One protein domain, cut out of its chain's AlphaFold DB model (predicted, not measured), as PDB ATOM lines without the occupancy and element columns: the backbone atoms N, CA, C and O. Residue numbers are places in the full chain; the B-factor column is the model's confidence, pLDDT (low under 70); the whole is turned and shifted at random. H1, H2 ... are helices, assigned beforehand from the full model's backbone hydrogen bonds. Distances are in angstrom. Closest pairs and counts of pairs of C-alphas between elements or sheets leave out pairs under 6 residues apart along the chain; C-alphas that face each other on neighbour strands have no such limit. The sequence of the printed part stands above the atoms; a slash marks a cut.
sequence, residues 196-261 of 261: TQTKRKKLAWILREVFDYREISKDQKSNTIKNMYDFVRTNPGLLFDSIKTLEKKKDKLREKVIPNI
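Overview. This is residues 196 to 261 of the 261 residues of an uncharacterized protein of Candidatus Parvarchaeota archaeon (UniProt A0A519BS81). Two long helices, H1 and H2, are set at a steep angle to each other, with residues 203 to 207 of H1 against residues 224 to 228 of H2, and three short helices, H3, H4 and H5, follow one another in an arc over one side of this pair. H3 lies close to both long helices, by Lys 199 of H1 and Val 232 of H2, H4 runs beside H1, and H5 closes the arc close to Glu 209 of H1 and Phe 231 of H2. The printed part has 66 residues with five named helices, in the order H1 H2 H3 H4 H5, and no named strand; its class is all helix. It is compact, with a radius of gyration of the C-alphas of 11.4 A, and spans 30 by 28 by 20 A.

Arrangement. Start at H1, residues 196 to 209, and look at its residues 203 to 207, which alone touch H2, residues 221 to 234. The closest C-alphas there are those of Leu 207 and Met 228, 6.3 A apart, and the helices run opposite ways at a steep tilt of 64 degrees. Go on to H3, residues 236 to 239, close to H1 but not clearly touching it: the closest C-alphas, those of Lys 199 and Leu 239, are 6.4 A apart. H3 is also close to H2 but not clearly touching, with the C-alphas of Val 232 and Leu 238 closest at 6.8 A. Next comes H4, residues 243 to 248, close to H1 but not clearly touching; the C-alphas of Lys 202 and Ile 243 are closest at 6.6 A, and the two run the same way at a shallow tilt of 29 degrees. H5, residues 250 to 257, is close to H2 but not clearly touching, about perpendicular to it at 82 degrees, with the C-alphas of Phe 231 and Val 257 closest at 7.6 A. H4 and H5 meet only through their link, while H2 and H4 are apart, as are H3 and H5. In H1, H2 and H4 every O i to N i+4 pair is within hydrogen-bond range, in H5 3 of 4 are, and H3 is too short for such a pair.

Along the chain. Find C-alpha 196 at (80.445, 116.246, 103.140); from there H1 runs 20.0 A to C-alpha 209. H2 starts at C-alpha 221, at (87.354, 135.261, 113.156), and is also 20.0 A long. H3 measures 5.8 A, H4 8.7 A and H5 10.8 A, ending at C-alpha 257 at (84.376, 139.682, 99.045).

Size, cuts and confidence. The C-alphas of Thr 196 and Ile 261, the chain's last residue, are the two farthest apart, at 35.3 A. The printed part has no cut. The link from H1 to H2 is long, with 11 residues; the other three are tight. Look at residues 259 to 261 for pLDDT under 70; the mean of the printed part is 90.7.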
ATOM      1  N   THR A 196      80.440 115.049 102.268       88.00
ATOM      2  CA  THR A 196      80.445 116.246 103.140       88.00
ATOM      3  C   THR A 196      81.868 116.716 103.468       88.00
ATOM      4  O   THR A 196      82.146 117.914 103.463       88.00
ATOM      5  N   GLN A 197      82.813 115.788 103.651       89.75
ATOM      6  CA  GLN A 197      84.233 116.097 103.866       89.75
ATOM      7  C   GLN A 197      84.839 116.925 102.719       89.75
ATOM      8  O   GLN A 197      85.611 117.850 102.968       89.75
ATOM      9  N   THR A 198      84.475 116.637 101.466       90.44
ATOM     10  CA  THR A 198      84.945 117.404 100.303       90.44
ATOM     11  C   THR A 198      84.432 118.840 100.356       90.44
ATOM     12  O   THR A 198      85.198 119.769 100.106       90.44
ATOM     13  N   LYS A 199      83.169 119.040 100.751       91.06
ATOM     14  CA  LYS A 199      82.584 120.379 100.930       91.06
ATOM     15  C   LYS A 199      83.309 121.156 102.025       91.06
ATOM     16  O   LYS A 199      83.722 122.285 101.793       91.06
ATOM     17  N   ARG A 200      83.575 120.520 103.173       92.94
ATOM     18  CA  ARG A 200      84.348 121.124 104.277       92.94
ATOM     19  C   ARG A 200      85.745 121.564 103.833       92.94
ATOM     20  O   ARG A 200      86.165 122.660 104.181       92.94
ATOM     21  N   LYS A 201      86.443 120.756 103.024       95.31
ATOM     22  CA  LYS A 201      87.752 121.134 102.455       95.31
ATOM     23  C   LYS A 201      87.659 122.376 101.564       95.31
ATOM     24  O   LYS A 201      88.533 123.231 101.651       95.31
ATOM     25  N   LYS A 202      86.607 122.493 100.745       94.81
ATOM     26  CA  LYS A 202      86.367 123.685  99.915       94.81
ATOM     27  C   LYS A 202      86.065 124.915 100.771       94.81
ATOM     28  O   LYS A 202      86.705 125.936 100.566       94.81
ATOM     29  N   LEU A 203      85.193 124.803 101.778       95.06
ATOM     30  CA  LEU A 203      84.921 125.901 102.719       95.06
ATOM     31  C   LEU A 203      86.194 126.360 103.442       95.06
ATOM     32  O   LEU A 203      86.459 127.551 103.528       95.06
ATOM     33  N   ALA A 204      87.022 125.420 103.907       96.50
ATOM     34  CA  ALA A 204      88.294 125.735 104.552       96.50
ATOM     35  C   ALA A 204      89.307 126.380 103.593       96.50
ATOM     36  O   ALA A 204      90.156 127.154 104.025       96.50
ATOM     37  N   TRP A 205      89.268 126.047 102.301       97.94
ATOM     38  CA  TRP A 205      90.056 126.748 101.286       97.94
ATOM     39  C   TRP A 205      89.526 128.173 101.081       97.94
ATOM     40  O   TRP A 205      90.304 129.105 101.218       97.94
ATOM     41  N   ILE A 206      88.214 128.362 100.886       97.06
ATOM     42  CA  ILE A 206      87.601 129.694 100.704       97.06
ATOM     43  C   ILE A 206      87.931 130.593 101.897       97.06
ATOM     44  O   ILE A 206      88.414 131.708 101.729       97.06
ATOM     45  N   LEU A 207      87.741 130.080 103.110       96.62
ATOM     46  CA  LEU A 207      88.013 130.817 104.336       96.62
ATOM     47  C   LEU A 207      89.483 131.273 104.425       96.62
ATOM     48  O   LEU A 207      89.754 132.393 104.835       96.62
ATOM     49  N   ARG A 208      90.439 130.428 104.023       96.25
ATOM     50  CA  ARG A 208      91.870 130.758 104.099       96.25
ATOM     51  C   ARG A 208      92.342 131.674 102.978       96.25
ATOM     52  O   ARG A 208      93.105 132.583 103.257       96.25
ATOM     53  N   GLU A 209      91.917 131.410 101.748       96.62
ATOM     54  CA  GLU A 209      92.526 132.002 100.551       96.62
ATOM     55  C   GLU A 209      91.724 133.188  99.989       96.62
ATOM     56  O   GLU A 209      92.276 134.039  99.289       96.62
ATOM     57  N   VAL A 210      90.420 133.250 100.282       96.38
ATOM     58  CA  VAL A 210      89.535 134.346  99.850       96.38
ATOM     59  C   VAL A 210      89.294 135.341 100.985       96.38
ATOM     60  O   VAL A 210      89.234 136.538 100.738       96.38
ATOM     61  N   PHE A 211      89.181 134.851 102.221       95.56
ATOM     62  CA  PHE A 211      88.883 135.667 103.403       95.56
ATOM     63  C   PHE A 211      90.095 135.899 104.317       95.56
ATOM     64  O   PHE A 211      89.911 136.390 105.423       95.56
ATOM     65  N   ASP A 212      91.305 135.499 103.912       93.88
ATOM     66  CA  ASP A 212      92.557 135.700 104.665       93.88
ATOM     67  C   ASP A 212      92.487 135.295 106.147       93.88
ATOM     68  O   ASP A 212      93.146 135.869 107.009       93.88
ATOM     69  N   TYR A 213      91.705 134.264 106.475       93.94
ATOM     70  CA  TYR A 213      91.380 133.902 107.862       93.94
ATOM     71  C   TYR A 213      92.590 133.626 108.773       93.94
ATOM     72  O   TYR A 213      92.464 133.643 110.000       93.94
ATOM     73  N   ARG A 214      93.763 133.343 108.192       92.69
ATOM     74  CA  ARG A 214      95.020 133.159 108.932       92.69
ATOM     75  C   ARG A 214      95.560 134.465 109.515       92.69
ATOM     76  O   ARG A 214      96.089 134.427 110.620       92.69
ATOM     77  N   GLU A 215      95.354 135.574 108.813       92.56
ATOM     78  CA  GLU A 215      95.897 136.897 109.144       92.56
ATOM     79  C   GLU A 215      94.916 137.739 109.979       92.56
ATOM     80  O   GLU A 215      95.262 138.793 110.505       92.56
ATOM     81  N   ILE A 216      93.677 137.267 110.128       91.69
ATOM     82  CA  ILE A 216      92.618 137.966 110.857       91.69
ATOM     83  C   ILE A 216      92.739 137.747 112.374       91.69
ATOM     84  O   ILE A 216      92.989 136.632 112.854       91.69
ATOM     85  N   SER A 217      92.496 138.812 113.147       92.44
ATOM     86  CA  SER A 217      92.540 138.786 114.613       92.44
ATOM     87  C   SER A 217      91.494 137.837 115.216       92.44
ATOM     88  O   SER A 217      90.461 137.539 114.613       92.44
ATOM     89  N   LYS A 218      91.745 137.341 116.437       92.62
ATOM     90  CA  LYS A 218      90.872 136.352 117.097       92.62
ATOM     91  C   LYS A 218      89.418 136.828 117.208       92.62
ATOM     92  O   LYS A 218      88.515 136.026 116.975       92.62
ATOM     93  N   ASP A 219      89.212 138.113 117.474       92.56
ATOM     94  CA  ASP A 219      87.884 138.700 117.677       92.56
ATOM     95  C   ASP A 219      87.100 138.836 116.363       92.56
ATOM     96  O   ASP A 219      85.875 138.728 116.336       92.56
ATOM     97  N   GLN A 220      87.803 138.967 115.236       91.62
ATOM     98  CA  GLN A 220      87.197 139.070 113.907       91.62
ATOM     99  C   GLN A 220      86.866 137.700 113.287       91.62
ATOM    100  O   GLN A 220      85.981 137.610 112.434       91.62
ATOM    101  N   LYS A 221      87.508 136.611 113.739       93.31
ATOM    102  CA  LYS A 221      87.354 135.261 113.156       93.31
ATOM    103  C   LYS A 221      85.912 134.763 113.102       93.31
ATOM    104  O   LYS A 221      85.535 134.126 112.119       93.31
ATOM    105  N   SER A 222      85.114 135.031 114.135       93.75
ATOM    106  CA  SER A 222      83.703 134.615 114.167       93.75
ATOM    107  C   SER A 222      82.905 135.282 113.040       93.75
ATOM    108  O   SER A 222      82.214 134.608 112.272       93.75
ATOM    109  N   ASN A 223      83.090 136.594 112.868       93.50
ATOM    110  CA  ASN A 223      82.438 137.358 111.811       93.50
ATOM    111  C   ASN A 223      82.911 136.918 110.418       93.50
ATOM    112  O   ASN A 223      82.097 136.739 109.519       93.50
ATOM    113  N   THR A 224      84.206 136.638 110.245       94.12
ATOM    114  CA  THR A 224      84.747 136.115 108.981       94.12
ATOM    115  C   THR A 224      84.124 134.775 108.594       94.12
ATOM    116  O   THR A 224      83.787 134.565 107.430       94.12
ATOM    117  N   ILE A 225      83.935 133.861 109.554       94.38
ATOM    118  CA  ILE A 225      83.269 132.576 109.295       94.38
ATOM    119  C   ILE A 225      81.827 132.808 108.836       94.38
ATOM    120  O   ILE A 225      81.396 132.180 107.869       94.38
ATOM    121  N   LYS A 226      81.100 133.715 109.499       93.12
ATOM    122  CA  LYS A 226      79.732 134.078 109.114       93.12
ATOM    123  C   LYS A 226      79.689 134.647 107.691       93.12
ATOM    124  O   LYS A 226      78.971 134.105 106.856       93.12
ATOM    125  N   ASN A 227      80.539 135.627 107.386       94.31
ATOM    126  CA  ASN A 227      80.629 136.240 106.058       94.31
ATOM    127  C   ASN A 227      80.981 135.216 104.970       94.31
ATOM    128  O   ASN A 227      80.443 135.267 103.868       94.31
ATOM    129  N   MET A 228      81.848 134.244 105.276       95.31
ATOM    130  CA  MET A 228      82.170 133.153 104.354       95.31
ATOM    131  C   MET A 228      80.953 132.274 104.064       95.31
ATOM    132  O   MET A 228      80.702 131.946 102.903       95.31
ATOM    133  N   TYR A 229      80.164 131.918 105.082       93.62
ATOM    134  CA  TYR A 229      78.923 131.174 104.862       93.62
ATOM    135  C   TYR A 229      77.896 131.983 104.067       93.62
ATOM    136  O   TYR A 229      77.265 131.423 103.173       93.62
ATOM    137  N   ASP A 230      77.765 133.282 104.332       92.94
ATOM    138  CA  ASP A 230      76.869 134.174 103.588       92.94
ATOM    139  C   ASP A 230      77.295 134.289 102.112       92.94
ATOM    140  O   ASP A 230      76.467 134.198 101.199       92.94
ATOM    141  N   PHE A 231      78.602 134.372 101.858       94.00
ATOM    142  CA  PHE A 231      79.170 134.360 100.512       94.00
ATOM    143  C   PHE A 231      78.914 133.039  99.780       94.00
ATOM    144  O   PHE A 231      78.518 133.038  98.616       94.00
ATOM    145  N   VAL A 232      79.083 131.894 100.449       92.38
ATOM    146  CA  VAL A 232      78.799 130.582  99.845       92.38
ATOM    147  C   VAL A 232      77.301 130.376  99.628       92.38
ATOM    148  O   VAL A 232      76.921 129.788  98.620       92.38
ATOM    149  N   ARG A 233      76.441 130.884 100.517       89.75
ATOM    150  CA  ARG A 233      74.980 130.819 100.364       89.75
ATOM    151  C   ARG A 233      74.500 131.582  99.135       89.75
ATOM    152  O   ARG A 233      73.637 131.092  98.420       89.75
ATOM    153  N   THR A 234      75.082 132.749  98.876       89.94
ATOM    154  CA  THR A 234      74.786 133.554  97.680       89.94
ATOM    155  C   THR A 234      75.495 133.034  96.425       89.94
ATOM    156  O   THR A 234      75.105 133.370  95.311       89.94
ATOM    157  N   ASN A 235      76.511 132.176  96.583       90.19
ATOM    158  CA  ASN A 235      77.298 131.598  95.494       90.19
ATOM    159  C   ASN A 235      77.475 130.070  95.660       90.19
ATOM    160  O   ASN A 235      78.611 129.580  95.708       90.19
ATOM    161  N   PRO A 236      76.391 129.268  95.704       87.44
ATOM    162  CA  PRO A 236      76.484 127.828  95.972       87.44
ATOM    163  C   PRO A 236      77.289 127.080  94.895       87.44
ATOM    164  O   PRO A 236      77.871 126.025  95.162       87.44
ATOM    165  N   GLY A 237      77.420 127.680  93.701       87.25
ATOM    166  CA  GLY A 237      78.268 127.211  92.605       87.25
ATOM    167  C   GLY A 237      79.735 126.968  92.968       87.25
ATOM    168  O   GLY A 237      80.378 126.088  92.391       87.25
ATOM    169  N   LEU A 238      80.257 127.665  93.982       90.81
ATOM    170  CA  LEU A 238      81.623 127.468  94.481       90.81
ATOM    171  C   LEU A 238      81.851 126.050  95.015       90.81
ATOM    172  O   LEU A 238      82.968 125.527  94.983       90.81
ATOM    173  N   LEU A 239      80.789 125.388  95.477       90.38
ATOM    174  CA  LEU A 239      80.863 124.016  95.956       90.38
ATOM    175  C   LEU A 239      80.889 122.986  94.814       90.38
ATOM    176  O   LEU A 239      81.214 121.826  95.087       90.38
ATOM    177  N   PHE A 240      80.651 123.373  93.554       87.25
ATOM    178  CA  PHE A 240      80.859 122.508  92.378       87.25
ATOM    179  C   PHE A 240      82.323 122.501  91.946       87.25
ATOM    180  O   PHE A 240      82.894 121.435  91.708       87.25
ATOM    181  N   ASP A 241      82.963 123.668  91.951       90.06
ATOM    182  CA  ASP A 241      84.322 123.850  91.450       90.06
ATOM    183  C   ASP A 241      85.350 122.988  92.199       90.06
ATOM    184  O   ASP A 241      85.312 122.829  93.422       90.06
ATOM    185  N   SER A 242      86.296 122.402  91.463       92.38
ATOM    186  CA  SER A 242      87.453 121.748  92.082       92.38
ATOM    187  C   SER A 242      88.321 122.789  92.801       92.38
ATOM    188  O   SER A 242      88.342 123.943  92.387       92.38
ATOM    189  N   ILE A 243      89.103 122.398  93.816       95.56
ATOM    190  CA  ILE A 243      90.045 123.332  94.469       95.56
ATOM    191  C   ILE A 243      91.004 123.953  93.439       95.56
ATOM    192  O   ILE A 243      91.253 125.147  93.482       95.56
ATOM    193  N   LYS A 244      91.459 123.181  92.442       96.75
ATOM    194  CA  LYS A 244      92.280 123.695  91.333       96.75
ATOM    195  C   LYS A 244      91.553 124.769  90.513       96.75
ATOM    196  O   LYS A 244      92.180 125.711  90.042       96.75
ATOM    197  N   THR A 245      90.246 124.618  90.309       96.12
ATOM    198  CA  THR A 245      89.416 125.620  89.626       96.12
ATOM    199  C   THR A 245      89.228 126.860  90.493       96.12
ATOM    200  O   THR A 245      89.325 127.967  89.973       96.12
ATOM    201  N   LEU A 246      88.995 126.678  91.796       96.75
ATOM    202  CA  LEU A 246      88.891 127.773  92.757       96.75
ATOM    203  C   LEU A 246      90.195 128.580  92.824       96.75
ATOM    204  O   LEU A 246      90.139 129.800  92.758       96.75
ATOM    205  N   GLU A 247      91.357 127.916  92.821       97.44
ATOM    206  CA  GLU A 247      92.674 128.569  92.793       97.44
ATOM    207  C   GLU A 247      92.836 129.475  91.569       97.44
ATOM    208  O   GLU A 247      93.216 130.633  91.696       97.44
ATOM    209  N   LYS A 248      92.443 128.997  90.383       97.38
ATOM    210  CA  LYS A 248      92.460 129.807  89.150       97.38
ATOM    211  C   LYS A 248      91.520 131.015  89.193       97.38
ATOM    212  O   LYS A 248      91.687 131.938  88.403       97.38
ATOM    213  N   LYS A 249      90.490 130.980  90.040       96.38
ATOM    214  CA  LYS A 249      89.500 132.053  90.200       96.38
ATOM    215  C   LYS A 249      89.763 132.907  91.442       96.38
ATOM    216  O   LYS A 249      88.986 133.824  91.679       96.38
ATOM    217  N   LYS A 250      90.808 132.618  92.228       96.25
ATOM    218  CA  LYS A 250      91.023 133.180  93.567       96.25
ATOM    219  C   LYS A 250      90.944 134.702  93.586       96.25
ATOM    220  O   LYS A 250      90.155 135.235  94.355       96.25
ATOM    221  N   ASP A 251      91.678 135.375  92.708       95.44
ATOM    222  CA  ASP A 251      91.753 136.841  92.713       95.44
ATOM    223  C   ASP A 251      90.385 137.469  92.409       95.44
ATOM    224  O   ASP A 251      89.897 138.298  93.170       95.44
ATOM    225  N   LYS A 252      89.668 136.930  91.412       95.06
ATOM    226  CA  LYS A 252      88.279 137.322  91.104       95.06
ATOM    227  C   LYS A 252      87.304 137.039  92.243       95.06
ATOM    228  O   LYS A 252      86.273 137.693  92.353       95.06
ATOM    229  N   LEU A 253      87.549 135.994  93.034       95.69
ATOM    230  CA  LEU A 253      86.733 135.712  94.211       95.69
ATOM    231  C   LEU A 253      87.036 136.728  95.311       95.69
ATOM    232  O   LEU A 253      86.087 137.237  95.886       95.69
ATOM    233  N   ARG A 254      88.307 137.074  95.553       94.81
ATOM    234  CA  ARG A 254      88.711 138.090  96.542       94.81
ATOM    235  C   ARG A 254      88.082 139.450  96.244       94.81
ATOM    236  O   ARG A 254      87.501 140.046  97.144       94.81
ATOM    237  N   GLU A 255      88.094 139.876  94.983       92.62
ATOM    238  CA  GLU A 255      87.430 141.109  94.522       92.62
ATOM    239  C   GLU A 255      85.933 141.153  94.868       92.62
ATOM    240  O   GLU A 255      85.394 142.220  95.127       92.62
ATOM    241  N   LYS A 256      85.248 140.002  94.909       90.50
ATOM    242  CA  LYS A 256      83.817 139.927  95.249       90.50
ATOM    243  C   LYS A 256      83.526 139.975  96.747       90.50
ATOM    244  O   LYS A 256      82.367 140.131  97.122       90.50
ATOM    245  N   VAL A 257      84.531 139.736  97.585       87.94
ATOM    246  CA  VAL A 257      84.376 139.682  99.045       87.94
ATOM    247  C   VAL A 257      84.828 140.981  99.704       87.94
ATOM    248  O   VAL A 257      84.301 141.351 100.752       87.94
ATOM    249  N   ILE A 258      85.779 141.685  99.092       71.62
ATOM    250  CA  ILE A 258      86.162 143.030  99.508       71.62
ATOM    251  C   ILE A 258      84.997 143.957  99.125       71.62
ATOM    252  O   ILE A 258      84.640 144.002  97.947       71.62
ATOM    253  N   PRO A 259      84.353 144.660 100.075       52.75
ATOM    254  CA  PRO A 259      83.359 145.664  99.721       52.75
ATOM    255  C   PRO A 259      84.022 146.665  98.775       52.75
ATOM    256  O   PRO A 259      85.151 147.066  99.047       52.75
ATOM    257  N   ASN A 260      83.354 147.059  97.688       37.12
ATOM    258  CA  ASN A 260      83.767 148.239  96.928       37.12
ATOM    259  C   ASN A 260      83.846 149.409  97.924       37.12
ATOM    260  O   ASN A 260      82.804 149.878  98.385       37.12
ATOM    261  N   ILE A 261      85.066 149.774  98.321       33.81
ATOM    262  CA  ILE A 261      85.371 150.992  99.077       33.81
ATOM    263  C   ILE A 261      85.327 152.152  98.090       33.81
ATOM    264  O   ILE A 261      85.917 151.994  96.995       33.81
TER     265      ILE A 261